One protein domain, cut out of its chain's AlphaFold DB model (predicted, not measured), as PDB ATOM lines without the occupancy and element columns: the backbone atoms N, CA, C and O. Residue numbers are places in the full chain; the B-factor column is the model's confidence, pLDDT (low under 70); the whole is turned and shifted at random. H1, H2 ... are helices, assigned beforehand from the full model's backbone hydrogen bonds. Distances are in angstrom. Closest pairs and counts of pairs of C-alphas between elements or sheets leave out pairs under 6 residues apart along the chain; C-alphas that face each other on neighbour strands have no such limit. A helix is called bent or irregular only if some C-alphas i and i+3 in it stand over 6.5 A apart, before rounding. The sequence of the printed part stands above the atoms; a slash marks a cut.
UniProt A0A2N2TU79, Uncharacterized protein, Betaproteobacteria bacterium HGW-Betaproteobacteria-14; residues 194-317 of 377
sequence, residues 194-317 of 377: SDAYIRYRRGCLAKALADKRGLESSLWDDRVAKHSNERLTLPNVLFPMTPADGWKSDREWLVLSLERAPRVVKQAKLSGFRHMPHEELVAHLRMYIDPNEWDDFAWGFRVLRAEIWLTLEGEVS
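This is residues 194 to 317 of the 377 residues of an uncharacterized protein of Betaproteobacteria bacterium HGW-Betaproteobacteria-14 (UniProt A0A2N2TU79). A long helix, H7, runs through the middle, with H1 lying across its last residues, H5 crossing it further back, and H4 side by side with its first residues. H2 packs on H7, H3 reaches away along one side without touching any helix, H6 lies near H4, H5 and H7, and residues 241 to 246, of which 246 belongs to H4, stick out. The printed part has 124 residues with seven named helices, H1 to H7 in order along the chain, and no named strand: the class is all helix. The whole is compact, with a radius of gyration of the C-alphas of 15.3 A, and its C-alphas span 43 by 33 by 26 A.

H1, residues 194 to 212, touches the hub, H7, residues 299 to 316, about perpendicular at 79 degrees. It does so with residues 202 to 210 alone, and the closest C-alphas, those of Ala 206 and Glu 313, are 5.1 A apart. H2, residues 216 to 219, touches H7 too; the closest C-alphas, those of Leu 219 and Arg 305, are 5.7 A apart. H3, residues 223 to 238, has a kink of 44 degrees near residue 231 and is irregular, with C-alphas 231 and 234 7.1 A apart; it is apart from H7. H4, residues 246 to 259, touches residues 299 to 304 of H7 alone, at a shallow tilt of 16 degrees, the same way, with the C-alphas of Leu 254 and Gly 300 closest at 4.2 A. H5, residues 262 to 267, touches H7 about perpendicular at 84 degrees, with the C-alphas of Val 264 and Glu 307 closest at 5.8 A. H6, residues 278 to 288, and H7 are close but not clearly touching, with the C-alphas of Val 282 and Trp 299 closest at 7.1 A. Every O i to N i+4 pair is within hydrogen-bond range in H1, H4, H5, H6 and H7; in H3 it is 10 of 12, and H2 is too short for such a pair.

H1 begins at C-alpha 194, at (193.652, 181.940, 132.268), and is 27.2 A long from first to last C-alpha. H3 measures 23.3 A, H4 20.0 A and H6 15.6 A; H2, with four residues, and H5, with six, are shorter. H4 begins at C-alpha 246, at (190.204, 146.099, 158.906). H7 measures 25.3 A and ends at C-alpha 316, at (197.749, 165.933, 126.500).

The two C-alphas farthest apart, those of Ser 194 and Asp 245, are 48.0 A apart. The printed part has no cut. The links H1 to H2, H2 to H3 and H4 to H5 are tight, the other three are short, and no link is long. The mean pLDDT of the printed part is 85.5, and it is under 70 at residues 221 to 225, 228 and 240 to 248.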
ATOM      1  N   SER A 194     192.869 182.581 133.336       83.88
ATOM      2  CA  SER A 194     193.652 181.940 132.268       83.88
ATOM      3  C   SER A 194     194.044 180.508 132.624       83.88
ATOM      4  O   SER A 194     193.917 179.607 131.796       83.88
ATOM      5  N   ASP A 195     194.469 180.283 133.865       84.88
ATOM      6  CA  ASP A 195     194.951 178.983 134.326       84.88
ATOM      7  C   ASP A 195     193.788 178.010 134.498       84.88
ATOM      8  O   ASP A 195     193.869 176.868 134.038       84.88
ATOM      9  N   ALA A 196     192.669 178.488 135.050       86.62
ATOM     10  CA  ALA A 196     191.424 177.728 135.127       86.62
ATOM     11  C   ALA A 196     190.945 177.291 133.729       86.62
ATOM     12  O   ALA A 196     190.584 176.132 133.514       86.62
ATOM     13  N   TYR A 197     191.016 178.185 132.734       87.94
ATOM     14  CA  TYR A 197     190.680 177.853 131.348       87.94
ATOM     15  C   TYR A 197     191.626 176.802 130.742       87.94
ATOM     16  O   TYR A 197     191.167 175.850 130.104       87.94
ATOM     17  N   ILE A 198     192.941 176.935 130.958       87.31
ATOM     18  CA  ILE A 198     193.939 175.972 130.469       87.31
ATOM     19  C   ILE A 198     193.706 174.587 131.083       87.31
ATOM     20  O   ILE A 198     193.714 173.593 130.353       87.31
ATOM     21  N   ARG A 199     193.457 174.509 132.396       88.94
ATOM     22  CA  ARG A 199     193.159 173.245 133.087       88.94
ATOM     23  C   ARG A 199     191.881 172.608 132.573       88.94
ATOM     24  O   ARG A 199     191.901 171.430 132.236       88.94
ATOM     25  N   TYR A 200     190.813 173.387 132.416       92.88
ATOM     26  CA  TYR A 200     189.570 172.907 131.817       92.88
ATOM     27  C   TYR A 200     189.800 172.306 130.423       92.88
ATOM     28  O   TYR A 200     189.423 171.164 130.165       92.88
ATOM     29  N   ARG A 201     190.490 173.029 129.526       92.25
ATOM     30  CA  ARG A 201     190.798 172.535 128.171       92.25
ATOM     31  C   ARG A 201     191.643 171.266 128.209       92.25
ATOM     32  O   ARG A 201     191.398 170.358 127.416       92.25
ATOM     33  N   ARG A 202     192.618 171.191 129.117       91.62
ATOM     34  CA  ARG A 202     193.424 169.986 129.331       91.62
ATOM     35  C   ARG A 202     192.557 168.814 129.790       91.62
ATOM     36  O   ARG A 202     192.694 167.732 129.233       91.62
ATOM     37  N   GLY A 203     191.639 169.047 130.725       94.69
ATOM     38  CA  GLY A 203     190.666 168.058 131.182       94.69
ATOM     39  C   GLY A 203     189.789 167.530 130.048       94.69
ATOM     40  O   GLY A 203     189.642 166.321 129.913       94.69
ATOM     41  N   CYS A 204     189.292 168.400 129.163       95.31
ATOM     42  CA  CYS A 204     188.528 167.970 127.985       95.31
ATOM     43  C   CYS A 204     189.346 167.065 127.050       95.31
ATOM     44  O   CYS A 204     188.834 166.063 126.558       95.31
ATOM     45  N   LEU A 205     190.620 167.397 126.812       94.81
ATOM     46  CA  LEU A 205     191.505 166.574 125.981       94.81
ATOM     47  C   LEU A 205     191.829 165.229 126.645       94.81
ATOM     48  O   LEU A 205     191.838 164.205 125.967       94.81
ATOM     49  N   ALA A 206     192.084 165.226 127.955       95.44
ATOM     50  CA  ALA A 206     192.354 164.012 128.720       95.44
ATOM     51  C   ALA A 206     191.128 163.091 128.754       95.44
ATOM     52  O   ALA A 206     191.271 161.888 128.549       95.44
ATOM     53  N   LYS A 207     189.923 163.659 128.915       95.25
ATOM     54  CA  LYS A 207     188.668 162.911 128.818       95.25
ATOM     55  C   LYS A 207     188.496 162.282 127.437       95.25
ATOM     56  O   LYS A 207     188.326 161.076 127.351       95.25
ATOM     57  N   ALA A 208     188.640 163.057 126.362       94.69
ATOM     58  CA  ALA A 208     188.535 162.513 125.006       94.69
ATOM     59  C   ALA A 208     189.551 161.380 124.744       94.69
ATOM     60  O   ALA A 208     189.258 160.429 124.022       94.69
ATOM     61  N   LEU A 209     190.748 161.463 125.340       95.06
ATOM     62  CA  LEU A 209     191.747 160.397 125.267       95.06
ATOM     63  C   LEU A 209     191.345 159.151 126.073       95.06
ATOM     64  O   LEU A 209     191.573 158.042 125.596       95.06
ATOM     65  N   ALA A 210     190.761 159.317 127.263       95.19
ATOM     66  CA  ALA A 210     190.210 158.214 128.051       95.19
ATOM     67  C   ALA A 210     189.072 157.501 127.315       95.19
ATOM     68  O   ALA A 210     189.111 156.276 127.212       95.19
ATOM     69  N   ASP A 211     188.125 158.258 126.762       93.31
ATOM     70  CA  ASP A 211     186.978 157.730 126.017       93.31
ATOM     71  C   ASP A 211     187.480 156.923 124.801       93.31
ATOM     72  O   ASP A 211     187.107 155.770 124.603       93.31
ATOM     73  N   LYS A 212     188.464 157.458 124.057       94.75
ATOM     74  CA  LYS A 212     189.129 156.743 122.949       94.75
ATOM     75  C   LYS A 212     189.794 155.426 123.378       94.75
ATOM     76  O   LYS A 212     189.953 154.530 122.553       94.75
ATOM     77  N   ARG A 213     190.243 155.323 124.631       95.44
ATOM     78  CA  ARG A 213     190.909 154.136 125.189       95.44
ATOM     79  C   ARG A 213     189.951 153.204 125.939       95.44
ATOM     80  O   ARG A 213     190.418 152.203 126.469       95.44
ATOM     81  N   GLY A 214     188.656 153.521 126.008       92.25
ATOM     82  CA  GLY A 214     187.677 152.724 126.751       92.25
ATOM     83  C   GLY A 214     187.924 152.701 128.263       92.25
ATOM     84  O   GLY A 214     187.593 151.724 128.922       92.25
ATOM     85  N   LEU A 215     188.521 153.756 128.829       91.56
ATOM     86  CA  LEU A 215     188.861 153.828 130.261       91.56
ATOM     87  C   LEU A 215     187.698 154.325 131.135       91.56
ATOM     88  O   LEU A 215     187.912 154.767 132.266       91.56
ATOM     89  N   GLU A 216     186.472 154.292 130.612       84.88
ATOM     90  CA  GLU A 216     185.336 154.944 131.252       84.88
ATOM     91  C   GLU A 216     184.931 154.294 132.575       84.88
ATOM     92  O   GLU A 216     184.788 154.979 133.590       84.88
ATOM     93  N   SER A 217     184.834 152.968 132.594       82.19
ATOM     94  CA  SER A 217     184.522 152.198 133.799       82.19
ATOM     95  C   SER A 217     185.607 152.319 134.866       82.19
ATOM     96  O   SER A 217     185.305 152.456 136.048       82.19
ATOM     97  N   SER A 218     186.880 152.362 134.461       84.75
ATOM     98  CA  SER A 218     188.001 152.544 135.386       84.75
ATOM     99  C   SER A 218     187.985 153.907 136.083       84.75
ATOM    100  O   SER A 218     188.455 154.004 137.216       84.75
ATOM    101  N   LEU A 219     187.475 154.954 135.427       85.38
ATOM    102  CA  LEU A 219     187.527 156.334 135.924       85.38
ATOM    103  C   LEU A 219     186.219 156.825 136.558       85.38
ATOM    104  O   LEU A 219     186.289 157.606 137.509       85.38
ATOM    105  N   TRP A 220     185.057 156.407 136.042       75.88
ATOM    106  CA  TRP A 220     183.763 157.033 136.354       75.88
ATOM    107  C   TRP A 220     182.639 156.065 136.738       75.88
ATOM    108  O   TRP A 220     181.802 156.445 137.554       75.88
ATOM    109  N   ASP A 221     182.586 154.855 136.174       65.38
ATOM    110  CA  ASP A 221     181.424 153.957 136.322       65.38
ATOM    111  C   ASP A 221     181.684 152.795 137.284       65.38
ATOM    112  O   ASP A 221     181.635 151.621 136.924       65.38
ATOM    113  N   ASP A 222     181.956 153.134 138.540       68.38
ATOM    114  CA  ASP A 222     181.953 152.152 139.615       68.38
ATOM    115  C   ASP A 222     180.678 152.306 140.434       68.38
ATOM    116  O   ASP A 222     180.605 153.075 141.396       68.38
ATOM    117  N   ARG A 223     179.637 151.589 140.000       68.25
ATOM    118  CA  ARG A 223     178.335 151.558 140.675       68.25
ATOM    119  C   ARG A 223     178.452 151.096 142.123       68.25
ATOM    120  O   ARG A 223     177.697 151.589 142.956       68.25
ATOM    121  N   VAL A 224     179.398 150.200 142.412       66.00
ATOM    122  CA  VAL A 224     179.662 149.716 143.770       66.00
ATOM    123  C   VAL A 224     180.250 150.852 144.591       66.00
ATOM    124  O   VAL A 224     179.654 151.225 145.592       66.00
ATOM    125  N   ALA A 225     181.316 151.508 144.124       67.31
ATOM    126  CA  ALA A 225     181.876 152.662 144.827       67.31
ATOM    127  C   ALA A 225     180.877 153.815 144.959       67.31
ATOM    128  O   ALA A 225     180.896 154.516 145.965       67.31
ATOM    129  N   LYS A 226     179.999 154.043 143.977       70.19
ATOM    130  CA  LYS A 226     178.948 155.059 144.088       70.19
ATOM    131  C   LYS A 226     177.959 154.708 145.202       70.19
ATOM    132  O   LYS A 226     177.693 155.556 146.047       70.19
ATOM    133  N   HIS A 227     177.465 153.472 145.223       70.56
ATOM    134  CA  HIS A 227     176.545 152.992 146.252       70.56
ATOM    135  C   HIS A 227     177.186 153.004 147.646       70.56
ATOM    136  O   HIS A 227     176.602 153.536 148.587       70.56
ATOM    137  N   SER A 228     178.417 152.497 147.765       69.50
ATOM    138  CA  SER A 228     179.195 152.530 149.004       69.50
ATOM    139  C   SER A 228     179.445 153.962 149.470       69.50
ATOM    140  O   SER A 228     179.246 154.245 150.640       69.50
ATOM    141  N   ASN A 229     179.790 154.898 148.578       72.44
ATOM    142  CA  ASN A 229     179.949 156.306 148.959       72.44
ATOM    143  C   ASN A 229     178.629 156.911 149.453       72.44
ATOM    144  O   ASN A 229     178.619 157.605 150.466       72.44
ATOM    145  N   GLU A 230     177.511 156.670 148.769       74.31
ATOM    146  CA  GLU A 230     176.209 157.220 149.168       74.31
ATOM    147  C   GLU A 230     175.750 156.713 150.542       74.31
ATOM    148  O   GLU A 230     175.186 157.496 151.307       74.31
ATOM    149  N   ARG A 231     176.022 155.442 150.871       77.00
ATOM    150  CA  ARG A 231     175.626 154.838 152.154       77.00
ATOM    151  C   ARG A 231     176.642 155.048 153.274       77.00
ATOM    152  O   ARG A 231     176.258 155.405 154.377       77.00
ATOM    153  N   LEU A 232     177.930 154.849 153.004       81.00
ATOM    154  CA  LEU A 232     178.960 154.710 154.039       81.00
ATOM    155  C   LEU A 232     179.713 156.005 154.341       81.00
ATOM    156  O   LEU A 232     180.283 156.127 155.418       81.00
ATOM    157  N   THR A 233     179.679 157.012 153.458       86.31
ATOM    158  CA  THR A 233     180.441 158.255 153.685       86.31
ATOM    159  C   THR A 233     180.051 158.937 154.994       86.31
ATOM    160  O   THR A 233     180.921 159.315 155.774       86.31
ATOM    161  N   LEU A 234     178.751 159.126 155.250       89.25
ATOM    162  CA  LEU A 234     178.308 159.797 156.471       89.25
ATOM    163  C   LEU A 234     178.619 158.974 157.736       89.25
ATOM    164  O   LEU A 234     179.189 159.562 158.656       89.25
ATOM    165  N   PRO A 235     178.320 157.657 157.789       88.25
ATOM    166  CA  PRO A 235     178.808 156.768 158.843       88.25
ATOM    167  C   PRO A 235     180.305 156.909 159.111       88.25
ATOM    168  O   PRO A 235     180.684 157.199 160.237       88.25
ATOM    169  N   ASN A 236     181.146 156.820 158.079       83.75
ATOM    170  CA  ASN A 236     182.605 156.883 158.203       83.75
ATOM    171  C   ASN A 236     183.092 158.238 158.739       83.75
ATOM    172  O   ASN A 236     184.094 158.323 159.449       83.75
ATOM    173  N   VAL A 237     182.380 159.320 158.412       86.00
ATOM    174  CA  VAL A 237     182.683 160.666 158.910       86.00
ATOM    175  C   VAL A 237     182.288 160.832 160.380       86.00
ATOM    176  O   VAL A 237     183.035 161.480 161.120       86.00
ATOM    177  N   LEU A 238     181.122 160.309 160.777       88.69
ATOM    178  CA  LEU A 238     180.512 160.480 162.103       88.69
ATOM    179  C   LEU A 238     181.044 159.496 163.143       88.69
ATOM    180  O   LEU A 238     181.345 159.888 164.267       88.69
ATOM    181  N   PHE A 239     181.163 158.236 162.744       85.44
ATOM    182  CA  PHE A 239     181.605 157.105 163.542       85.44
ATOM    183  C   PHE A 239     182.852 156.538 162.869       85.44
ATOM    184  O   PHE A 239     182.794 155.458 162.278       85.44
ATOM    185  N   PRO A 240     183.976 157.285 162.867       69.38
ATOM    186  CA  PRO A 240     185.215 156.734 162.352       69.38
ATOM    187  C   PRO A 240     185.457 155.440 163.122       69.38
ATOM    188  O   PRO A 240     185.595 155.469 164.346       69.38
ATOM    189  N   MET A 241     185.389 154.311 162.411       61.94
ATOM    190  CA  MET A 241     185.575 153.000 163.016       61.94
ATOM    191  C   MET A 241     186.840 153.069 163.862       61.94
ATOM    192  O   MET A 241     187.875 153.512 163.373       61.94
ATOM    193  N   THR A 242     186.797 152.647 165.122       52.12
ATOM    194  CA  THR A 242     188.051 152.333 165.804       52.12
ATOM    195  C   THR A 242     188.813 151.337 164.927       52.12
ATOM    196  O   THR A 242     188.166 150.548 164.232       52.12
ATOM    197  N   PRO A 243     190.156 151.375 164.895       46.94
ATOM    198  CA  PRO A 243     190.958 150.421 164.141       46.94
ATOM    199  C   PRO A 243     190.790 149.007 164.717       46.94
ATOM    200  O   PRO A 243     191.677 148.472 165.371       46.94
ATOM    201  N   ALA A 244     189.630 148.402 164.491       48.38
ATOM    202  CA  ALA A 244     189.468 146.973 164.408       48.38
ATOM    203  C   ALA A 244     190.229 146.500 163.163       48.38
ATOM    204  O   ALA A 244     190.535 147.295 162.266       48.38
ATOM    205  N   ASP A 245     190.538 145.209 163.119       46.09
ATOM    206  CA  ASP A 245     191.525 144.569 162.239       46.09
ATOM    207  C   ASP A 245     191.452 144.926 160.730       46.09
ATOM    208  O   ASP A 245     192.430 144.738 160.004       46.09
ATOM    209  N   GLY A 246     190.356 145.530 160.252       53.03
ATOM    210  CA  GLY A 246     190.204 146.099 158.906       53.03
ATOM    211  C   GLY A 246     191.063 147.339 158.590       53.03
ATOM    212  O   GLY A 246     191.559 147.446 157.471       53.03
ATOM    213  N   TRP A 247     191.356 148.234 159.546       53.69
ATOM    214  CA  TRP A 247     192.138 149.465 159.269       53.69
ATOM    215  C   TRP A 247     193.569 149.183 158.820       53.69
ATOM    216  O   TRP A 247     194.148 149.923 158.020       53.69
ATOM    217  N   LYS A 248     194.153 148.099 159.337       60.28
ATOM    218  CA  LYS A 248     195.463 147.636 158.894       60.28
ATOM    219  C   LYS A 248     195.413 147.270 157.410       60.28
ATOM    220  O   LYS A 248     196.288 147.704 156.667       60.28
ATOM    221  N   SER A 249     194.352 146.589 156.975       73.81
ATOM    222  CA  SER A 249     194.151 146.228 155.570       73.81
ATOM    223  C   SER A 249     193.901 147.444 154.668       73.81
ATOM    224  O   SER A 249     194.494 147.524 153.594       73.81
ATOM    225  N   ASP A 250     193.138 148.446 155.123       77.50
ATOM    226  CA  ASP A 250     192.868 149.661 154.339       77.50
ATOM    227  C   ASP A 250     194.098 150.556 154.202       77.50
ATOM    228  O   ASP A 250     194.406 151.051 153.113       77.50
ATOM    229  N   ARG A 251     194.854 150.732 155.291       86.44
ATOM    230  CA  ARG A 251     196.118 151.469 155.253       86.44
ATOM    231  C   ARG A 251     197.137 150.750 154.375       86.44
ATOM    232  O   ARG A 251     197.801 151.396 153.565       86.44
ATOM    233  N   GLU A 252     197.293 149.435 154.532       88.19
ATOM    234  CA  GLU A 252     198.186 148.628 153.692       88.19
ATOM    235  C   GLU A 252     197.789 148.737 152.216       88.19
ATOM    236  O   GLU A 252     198.644 149.000 151.369       88.19
ATOM    237  N   TRP A 253     196.494 148.651 151.909       88.25
ATOM    238  CA  TRP A 253     195.976 148.838 150.557       88.25
ATOM    239  C   TRP A 253     196.245 150.241 150.003       88.25
ATOM    240  O   TRP A 253     196.660 150.387 148.848       88.25
ATOM    241  N   LEU A 254     196.063 151.285 150.815       92.12
ATOM    242  CA  LEU A 254     196.373 152.658 150.429       92.12
ATOM    243  C   LEU A 254     197.868 152.834 150.139       92.12
ATOM    244  O   LEU A 254     198.228 153.414 149.113       92.12
ATOM    245  N   VAL A 255     198.742 152.300 150.995       94.62
ATOM    246  CA  VAL A 255     200.198 152.336 150.794       94.62
ATOM    247  C   VAL A 255     200.581 151.602 149.506       94.62
ATOM    248  O   VAL A 255     201.278 152.185 148.677       94.62
ATOM    249  N   LEU A 256     200.073 150.388 149.278       94.19
ATOM    250  CA  LEU A 256     200.300 149.626 148.041       94.19
ATOM    251  C   LEU A 256     199.815 150.386 146.798       94.19
ATOM    252  O   LEU A 256     200.467 150.381 145.751       94.19
ATOM    253  N   SER A 257     198.677 151.071 146.906       95.19
ATOM    254  CA  SER A 257     198.135 151.897 145.827       95.19
ATOM    255  C   SER A 257     199.039 153.096 145.529       95.19
ATOM    256  O   SER A 257     199.305 153.387 144.363       95.19
ATOM    257  N   LEU A 258     199.567 153.760 146.562       97.00
ATOM    258  CA  LEU A 258     200.508 154.879 146.431       97.00
ATOM    259  C   LEU A 258     201.846 154.452 145.818       97.00
ATOM    260  O   LEU A 258     202.399 155.183 144.997       97.00
ATOM    261  N   GLU A 259     202.344 153.256 146.139       96.38
ATOM    262  CA  GLU A 259     203.549 152.693 145.512       96.38
ATOM    263  C   GLU A 259     203.390 152.497 144.000       96.38
ATOM    264  O   GLU A 259     204.347 152.665 143.244       96.38
ATOM    265  N   ARG A 260     202.168 152.204 143.548       96.12
ATOM    266  CA  ARG A 260     201.817 152.066 142.127       96.12
ATOM    267  C   ARG A 260     201.444 153.393 141.458       96.12
ATOM    268  O   ARG A 260     201.229 153.413 140.248       96.12
ATOM    269  N   ALA A 261     201.385 154.491 142.213       97.38
ATOM    270  CA  ALA A 261     200.868 155.782 141.765       97.38
ATOM    271  C   ALA A 261     201.894 156.927 141.914       97.38
ATOM    272  O   ALA A 261     201.681 157.887 142.668       97.38
ATOM    273  N   PRO A 262     203.030 156.878 141.191       96.50
ATOM    274  CA  PRO A 262     204.110 157.848 141.361       96.50
ATOM    275  C   PRO A 262     203.706 159.292 141.018       96.50
ATOM    276  O   PRO A 262     204.267 160.235 141.588       96.50
ATOM    277  N   ARG A 263     202.744 159.518 140.110       95.25
ATOM    278  CA  ARG A 263     202.279 160.879 139.785       95.25
ATOM    279  C   ARG A 263     201.413 161.434 140.902       95.25
ATOM    280  O   ARG A 263     201.528 162.622 141.199       95.25
ATOM    281  N   VAL A 264     200.606 160.587 141.538       96.94
ATOM    282  CA  VAL A 264     199.824 160.955 142.725       96.94
ATOM    283  C   VAL A 264     200.750 161.329 143.875       96.94
ATOM    284  O   VAL A 264     200.610 162.423 144.415       96.94
ATOM    285  N   VAL A 265     201.747 160.492 144.187       96.81
ATOM    286  CA  VAL A 265     202.746 160.769 145.238       96.81
ATOM    287  C   VAL A 265     203.441 162.111 144.994       96.81
ATOM    288  O   VAL A 265     203.548 162.940 145.901       96.81
ATOM    289  N   LYS A 266     203.855 162.369 143.745       94.94
ATOM    290  CA  LYS A 266     204.468 163.643 143.350       94.94
ATOM    291  C   LYS A 266     203.511 164.826 143.507       94.94
ATOM    292  O   LYS A 266     203.916 165.865 144.022       94.94
ATOM    293  N   GLN A 267     202.265 164.700 143.049       93.38
ATOM    294  CA  GLN A 267     201.278 165.778 143.115       93.38
ATOM    295  C   GLN A 267     200.869 166.103 144.557       93.38
ATOM    296  O   GLN A 267     200.763 167.277 144.903       93.38
ATOM    297  N   ALA A 268     200.679 165.081 145.390       93.62
ATOM    298  CA  ALA A 268     200.300 165.222 146.792       93.62
ATOM    299  C   ALA A 268     201.477 165.551 147.727       93.62
ATOM    300  O   ALA A 268     201.270 165.740 148.923       93.62
ATOM    301  N   LYS A 269     202.703 165.649 147.183       92.62
ATOM    302  CA  LYS A 269     203.942 165.938 147.928       92.62
ATOM    303  C   LYS A 269     204.172 164.960 149.088       92.62
ATOM    304  O   LYS A 269     204.602 165.346 150.169       92.62
ATOM    305  N   LEU A 270     203.881 163.685 148.849       92.75
ATOM    306  CA  LEU A 270     203.922 162.631 149.858       92.75
ATOM    307  C   LEU A 270     205.334 162.028 149.982       92.75
ATOM    308  O   LEU A 270     205.620 160.958 149.446       92.75
ATOM    309  N   SER A 271     206.246 162.707 150.683       89.12
ATOM    310  CA  SER A 271     207.571 162.158 151.013       89.12
ATOM    311  C   SER A 271     207.504 161.272 152.258       89.12
ATOM    312  O   SER A 271     207.109 161.750 153.313       89.12
ATOM    313  N   GLY A 272     207.917 160.002 152.167       89.56
ATOM    314  CA  GLY A 272     207.937 159.097 153.331       89.56
ATOM    315  C   GLY A 272     206.569 158.522 153.726       89.56
ATOM    316  O   GLY A 272     206.400 158.059 154.849       89.56
ATOM    317  N   PHE A 273     205.604 158.503 152.799       93.62
ATOM    318  CA  PHE A 273     204.213 158.088 153.043       93.62
ATOM    319  C   PHE A 273     204.044 156.699 153.682       93.62
ATOM    320  O   PHE A 273     203.052 156.451 154.358       93.62
ATOM    321  N   ARG A 274     205.030 155.804 153.535       93.38
ATOM    322  CA  ARG A 274     205.038 154.469 154.160       93.38
ATOM    323  C   ARG A 274     204.958 154.498 155.684       93.38
ATOM    324  O   ARG A 274     204.501 153.521 156.273       93.38
ATOM    325  N   HIS A 275     205.399 155.586 156.310       91.56
ATOM    326  CA  HIS A 275     205.426 155.737 157.766       91.56
ATOM    327  C   HIS A 275     204.367 156.713 158.285       91.56
ATOM    328  O   HIS A 275     204.248 156.875 159.494       91.56
ATOM    329  N   MET A 276     203.581 157.334 157.401       90.44
ATOM    330  CA  MET A 276     202.514 158.239 157.822       90.44
ATOM    331  C   MET A 276     201.331 157.445 158.414       90.44
ATOM    332  O   MET A 276     201.022 156.338 157.932       90.44
ATOM    333  N   PRO A 277     200.660 157.991 159.443       87.44
ATOM    334  CA  PRO A 277     199.340 157.542 159.873       87.44
ATOM    335  C   PRO A 277     198.313 157.621 158.736       87.44
ATOM    336  O   PRO A 277     198.418 158.469 157.848       87.44
ATOM    337  N   HIS A 278     197.300 156.747 158.766       85.31
ATOM    338  CA  HIS A 278     196.247 156.706 157.736       85.31
ATOM    339  C   HIS A 278     195.519 158.047 157.602       85.31
ATOM    340  O   HIS A 278     195.362 158.562 156.498       85.31
ATOM    341  N   GLU A 279     195.153 158.652 158.728       81.62
ATOM    342  CA  GLU A 279     194.451 159.939 158.766       81.62
ATOM    343  C   GLU A 279     195.260 161.064 158.108       81.62
ATOM    344  O   GLU A 279     194.711 161.866 157.349       81.62
ATOM    345  N   GLU A 280     196.578 161.095 158.331       85.56
ATOM    346  CA  GLU A 280     197.471 162.070 157.701       85.56
ATOM    347  C   GLU A 280     197.561 161.854 156.185       85.56
ATOM    348  O   GLU A 280     197.496 162.821 155.418       85.56
ATOM    349  N   LEU A 281     197.648 160.596 155.730       90.44
ATOM    350  CA  LEU A 281     197.630 160.264 154.302       90.44
ATOM    351  C   LEU A 281     196.338 160.738 153.641       90.44
ATOM    352  O   LEU A 281     196.381 161.407 152.606       90.44
ATOM    353  N   VAL A 282     195.197 160.416 154.246       88.12
ATOM    354  CA  VAL A 282     193.876 160.805 153.753       88.12
ATOM    355  C   VAL A 282     193.734 162.326 153.715       88.12
ATOM    356  O   VAL A 282     193.304 162.870 152.698       88.12
ATOM    357  N   ALA A 283     194.163 163.036 154.761       84.81
ATOM    358  CA  ALA A 283     194.135 164.497 154.792       84.81
ATOM    359  C   ALA A 283     194.978 165.115 153.660       84.81
ATOM    360  O   ALA A 283     194.514 166.023 152.962       84.81
ATOM    361  N   HIS A 284     196.184 164.592 153.415       90.19
ATOM    362  CA  HIS A 284     197.032 165.024 152.301       90.19
ATOM    363  C   HIS A 284     196.387 164.749 150.938       90.19
ATOM    364  O   HIS A 284     196.362 165.619 150.062       90.19
ATOM    365  N   LEU A 285     195.850 163.547 150.739       93.50
ATOM    366  CA  LEU A 285     195.205 163.172 149.485       93.50
ATOM    367  C   LEU A 285     193.954 164.013 149.225       93.50
ATOM    368  O   LEU A 285     193.782 164.522 148.118       93.50
ATOM    369  N   ARG A 286     193.132 164.263 150.242       89.75
ATOM    370  CA  ARG A 286     191.993 165.182 150.157       89.75
ATOM    371  C   ARG A 286     192.451 166.577 149.737       89.75
ATOM    372  O   ARG A 286     191.926 167.137 148.782       89.75
ATOM    373  N   MET A 287     193.497 167.109 150.364       87.38
ATOM    374  CA  MET A 287     193.995 168.452 150.063       87.38
ATOM    375  C   MET A 287     194.491 168.616 148.614       87.38
ATOM    376  O   MET A 287     194.234 169.646 147.990       87.38
ATOM    377  N   TYR A 288     195.212 167.629 148.075       91.56
ATOM    378  CA  TYR A 288     195.935 167.776 146.801       91.56
ATOM    379  C   TYR A 288     195.348 166.991 145.621       91.56
ATOM    380  O   TYR A 288     195.661 167.292 144.459       91.56
ATOM    381  N   ILE A 289     194.525 165.981 145.895       93.94
ATOM    382  CA  ILE A 289     193.951 165.080 144.894       93.94
ATOM    383  C   ILE A 289     192.454 165.313 144.759       93.94
ATOM    384  O   ILE A 289     192.041 165.628 143.650       93.94
ATOM    385  N   ASP A 290     191.650 165.214 145.816       91.19
ATOM    386  CA  ASP A 290     190.197 165.430 145.723       91.19
ATOM    387  C   ASP A 290     189.616 166.077 146.997       91.19
ATOM    388  O   ASP A 290     189.246 165.363 147.929       91.19
ATOM    389  N   PRO A 291     189.507 167.421 147.046       87.19
ATOM    390  CA  PRO A 291     189.013 168.136 148.229       87.19
ATOM    391  C   PRO A 291     187.567 167.819 148.600       87.19
ATOM    392  O   PRO A 291     187.171 168.015 149.744       87.19
ATOM    393  N   ASN A 292     186.777 167.335 147.638       86.06
ATOM    394  CA  ASN A 292     185.365 167.027 147.843       86.06
ATOM    395  C   ASN A 292     185.141 165.536 148.132       86.06
ATOM    396  O   ASN A 292     183.992 165.090 148.150       86.06
ATOM    397  N   GLU A 293     186.214 164.774 148.369       86.81
ATOM    398  CA  GLU A 293     186.118 163.385 148.790       86.81
ATOM    399  C   GLU A 293     186.072 163.241 150.304       86.81
ATOM    400  O   GLU A 293     187.024 163.594 150.996       86.81
ATOM    401  N   TRP A 294     184.958 162.731 150.823       84.00
ATOM    402  CA  TRP A 294     184.708 162.693 152.267       84.00
ATOM    403  C   TRP A 294     184.879 161.302 152.866       84.00
ATOM    404  O   TRP A 294     185.069 161.215 154.072       84.00
ATOM    405  N   ASP A 295     184.848 160.246 152.052       80.19
ATOM    406  CA  ASP A 295     185.101 158.896 152.535       80.19
ATOM    407  C   ASP A 295     186.596 158.722 152.854       80.19
ATOM    408  O   ASP A 295     187.472 159.053 152.047       80.19
ATOM    409  N   ASP A 296     186.885 158.222 154.053       77.69
ATOM    410  CA  ASP A 296     188.242 157.956 154.529       77.69
ATOM    411  C   ASP A 296     188.749 156.571 154.053       77.69
ATOM    412  O   ASP A 296     189.956 156.317 154.093       77.69
ATOM    413  N   PHE A 297     187.871 155.707 153.519       74.12
ATOM    414  CA  PHE A 297     188.184 154.309 153.173       74.12
ATOM    415  C   PHE A 297     188.318 154.047 151.660       74.12
ATOM    416  O   PHE A 297     189.073 153.173 151.234       74.12
ATOM    417  N   ALA A 298     187.703 154.861 150.797       77.19
ATOM    418  CA  ALA A 298     187.780 154.691 149.338       77.19
ATOM    419  C   ALA A 298     189.124 155.113 148.694       77.19
ATOM    420  O   ALA A 298     189.288 155.041 147.465       77.19
ATOM    421  N   TRP A 299     190.102 155.579 149.478       87.25
ATOM    422  CA  TRP A 299     191.299 156.234 148.941       87.25
ATOM    423  C   TRP A 299     192.222 155.321 148.137       87.25
ATOM    424  O   TRP A 299     192.794 155.798 147.157       87.25
ATOM    425  N   GLY A 300     192.332 154.028 148.459       88.19
ATOM    426  CA  GLY A 300     193.171 153.102 147.685       88.19
ATOM    427  C   GLY A 300     192.763 153.055 146.206       88.19
ATOM    428  O   GLY A 300     193.563 153.335 145.311       88.19
ATOM    429  N   PHE A 301     191.470 152.850 145.933       86.75
ATOM    430  CA  PHE A 301     190.934 152.880 144.568       86.75
ATOM    431  C   PHE A 301     191.070 154.259 143.916       86.75
ATOM    432  O   PHE A 301     191.416 154.368 142.736       86.75
ATOM    433  N   ARG A 302     190.833 155.335 144.672       89.69
ATOM    434  CA  ARG A 302     190.921 156.707 144.151       89.69
ATOM    435  C   ARG A 302     192.333 157.110 143.769       89.69
ATOM    436  O   ARG A 302     192.495 157.798 142.767       89.69
ATOM    437  N   VAL A 303     193.341 156.660 144.509       94.62
ATOM    438  CA  VAL A 303     194.750 156.858 144.158       94.62
ATOM    439  C   VAL A 303     195.047 156.223 142.799       94.62
ATOM    440  O   VAL A 303     195.635 156.873 141.937       94.62
ATOM    441  N   LEU A 304     194.562 155.006 142.546       93.00
ATOM    442  CA  LEU A 304     194.752 154.348 141.249       93.00
ATOM    443  C   LEU A 304     194.017 155.084 140.113       93.00
ATOM    444  O   LEU A 304     194.599 155.316 139.051       93.00
ATOM    445  N   ARG A 305     192.775 155.538 140.338       93.00
ATOM    446  CA  ARG A 305     192.042 156.381 139.368       93.00
ATOM    447  C   ARG A 305     192.767 157.691 139.083       93.00
ATOM    448  O   ARG A 305     192.862 158.115 137.929       93.00
ATOM    449  N   ALA A 306     193.294 158.318 140.129       95.50
ATOM    450  CA  ALA A 306     194.070 159.536 140.020       95.50
ATOM    451  C   ALA A 306     195.335 159.306 139.190       95.50
ATOM    452  O   ALA A 306     195.627 160.120 138.320       95.50
ATOM    453  N   GLU A 307     196.044 158.191 139.370       97.00
ATOM    454  CA  GLU A 307     197.229 157.867 138.568       97.00
ATOM    455  C   GLU A 307     196.901 157.722 137.075       97.00
ATOM    456  O   GLU A 307     197.599 158.297 136.231       97.00
ATOM    457  N   ILE A 308     195.813 157.016 136.741       96.06
ATOM    458  CA  ILE A 308     195.331 156.892 135.355       96.06
ATOM    459  C   ILE A 308     195.045 158.286 134.788       96.06
ATOM    460  O   ILE A 308     195.553 158.656 133.727       96.06
ATOM    461  N   TRP A 309     194.280 159.098 135.519       96.62
ATOM    462  CA  TRP A 309     193.905 160.438 135.080       96.62
ATOM    463  C   TRP A 309     195.111 161.370 134.897       96.62
ATOM    464  O   TRP A 309     195.225 162.050 133.878       96.62
ATOM    465  N   LEU A 310     196.043 161.389 135.852       95.50
ATOM    466  CA  LEU A 310     197.254 162.212 135.784       95.50
ATOM    467  C   LEU A 310     198.189 161.766 134.659       95.50
ATOM    468  O   LEU A 310     198.891 162.593 134.071       95.50
ATOM    469  N   THR A 311     198.179 160.479 134.315       95.50
ATOM    470  CA  THR A 311     198.869 159.973 133.127       95.50
ATOM    471  C   THR A 311     198.268 160.572 131.859       95.50
ATOM    472  O   THR A 311     199.005 161.169 131.071       95.50
ATOM    473  N   LEU A 312     196.940 160.520 131.711       95.25
ATOM    474  CA  LEU A 312     196.227 161.088 130.563       95.25
ATOM    475  C   LEU A 312     196.434 162.602 130.445       95.25
ATOM    476  O   LEU A 312     196.811 163.086 129.376       95.25
ATOM    477  N   GLU A 313     196.269 163.356 131.538       93.50
ATOM    478  CA  GLU A 313     196.561 164.798 131.564       93.50
ATOM    479  C   GLU A 313     198.008 165.088 131.157       93.50
ATOM    480  O   GLU A 313     198.281 166.042 130.419       93.50
ATOM    481  N   GLY A 314     198.945 164.261 131.622       91.38
ATOM    482  CA  GLY A 314     200.355 164.366 131.290       91.38
ATOM    483  C   GLY A 314     200.659 164.096 129.817       91.38
ATOM    484  O   GLY A 314     201.655 164.618 129.320       91.38
ATOM    485  N   GLU A 315     199.859 163.298 129.110       90.38
ATOM    486  CA  GLU A 315     199.997 163.033 127.668       90.38
ATOM    487  C   GLU A 315     199.471 164.189 126.812       90.38
ATOM    488  O   GLU A 315     200.084 164.544 125.807       90.38
ATOM    489  N   VAL A 316     198.375 164.823 127.237       88.88
ATOM    490  CA  VAL A 316     197.749 165.933 126.500       88.88
ATOM    491  C   VAL A 316     198.292 167.316 126.885       88.88
ATOM    492  O   VAL A 316     197.890 168.330 126.310       88.88
ATOM    493  N   SER A 317     199.206 167.381 127.859       79.75
ATOM    494  CA  SER A 317     199.778 168.635 128.360       79.75
ATOM    495  C   SER A 317     200.594 169.396 127.294       79.75
ATOM    496  O   SER A 317     201.320 168.786 126.496       79.75
TER     497      SER A 317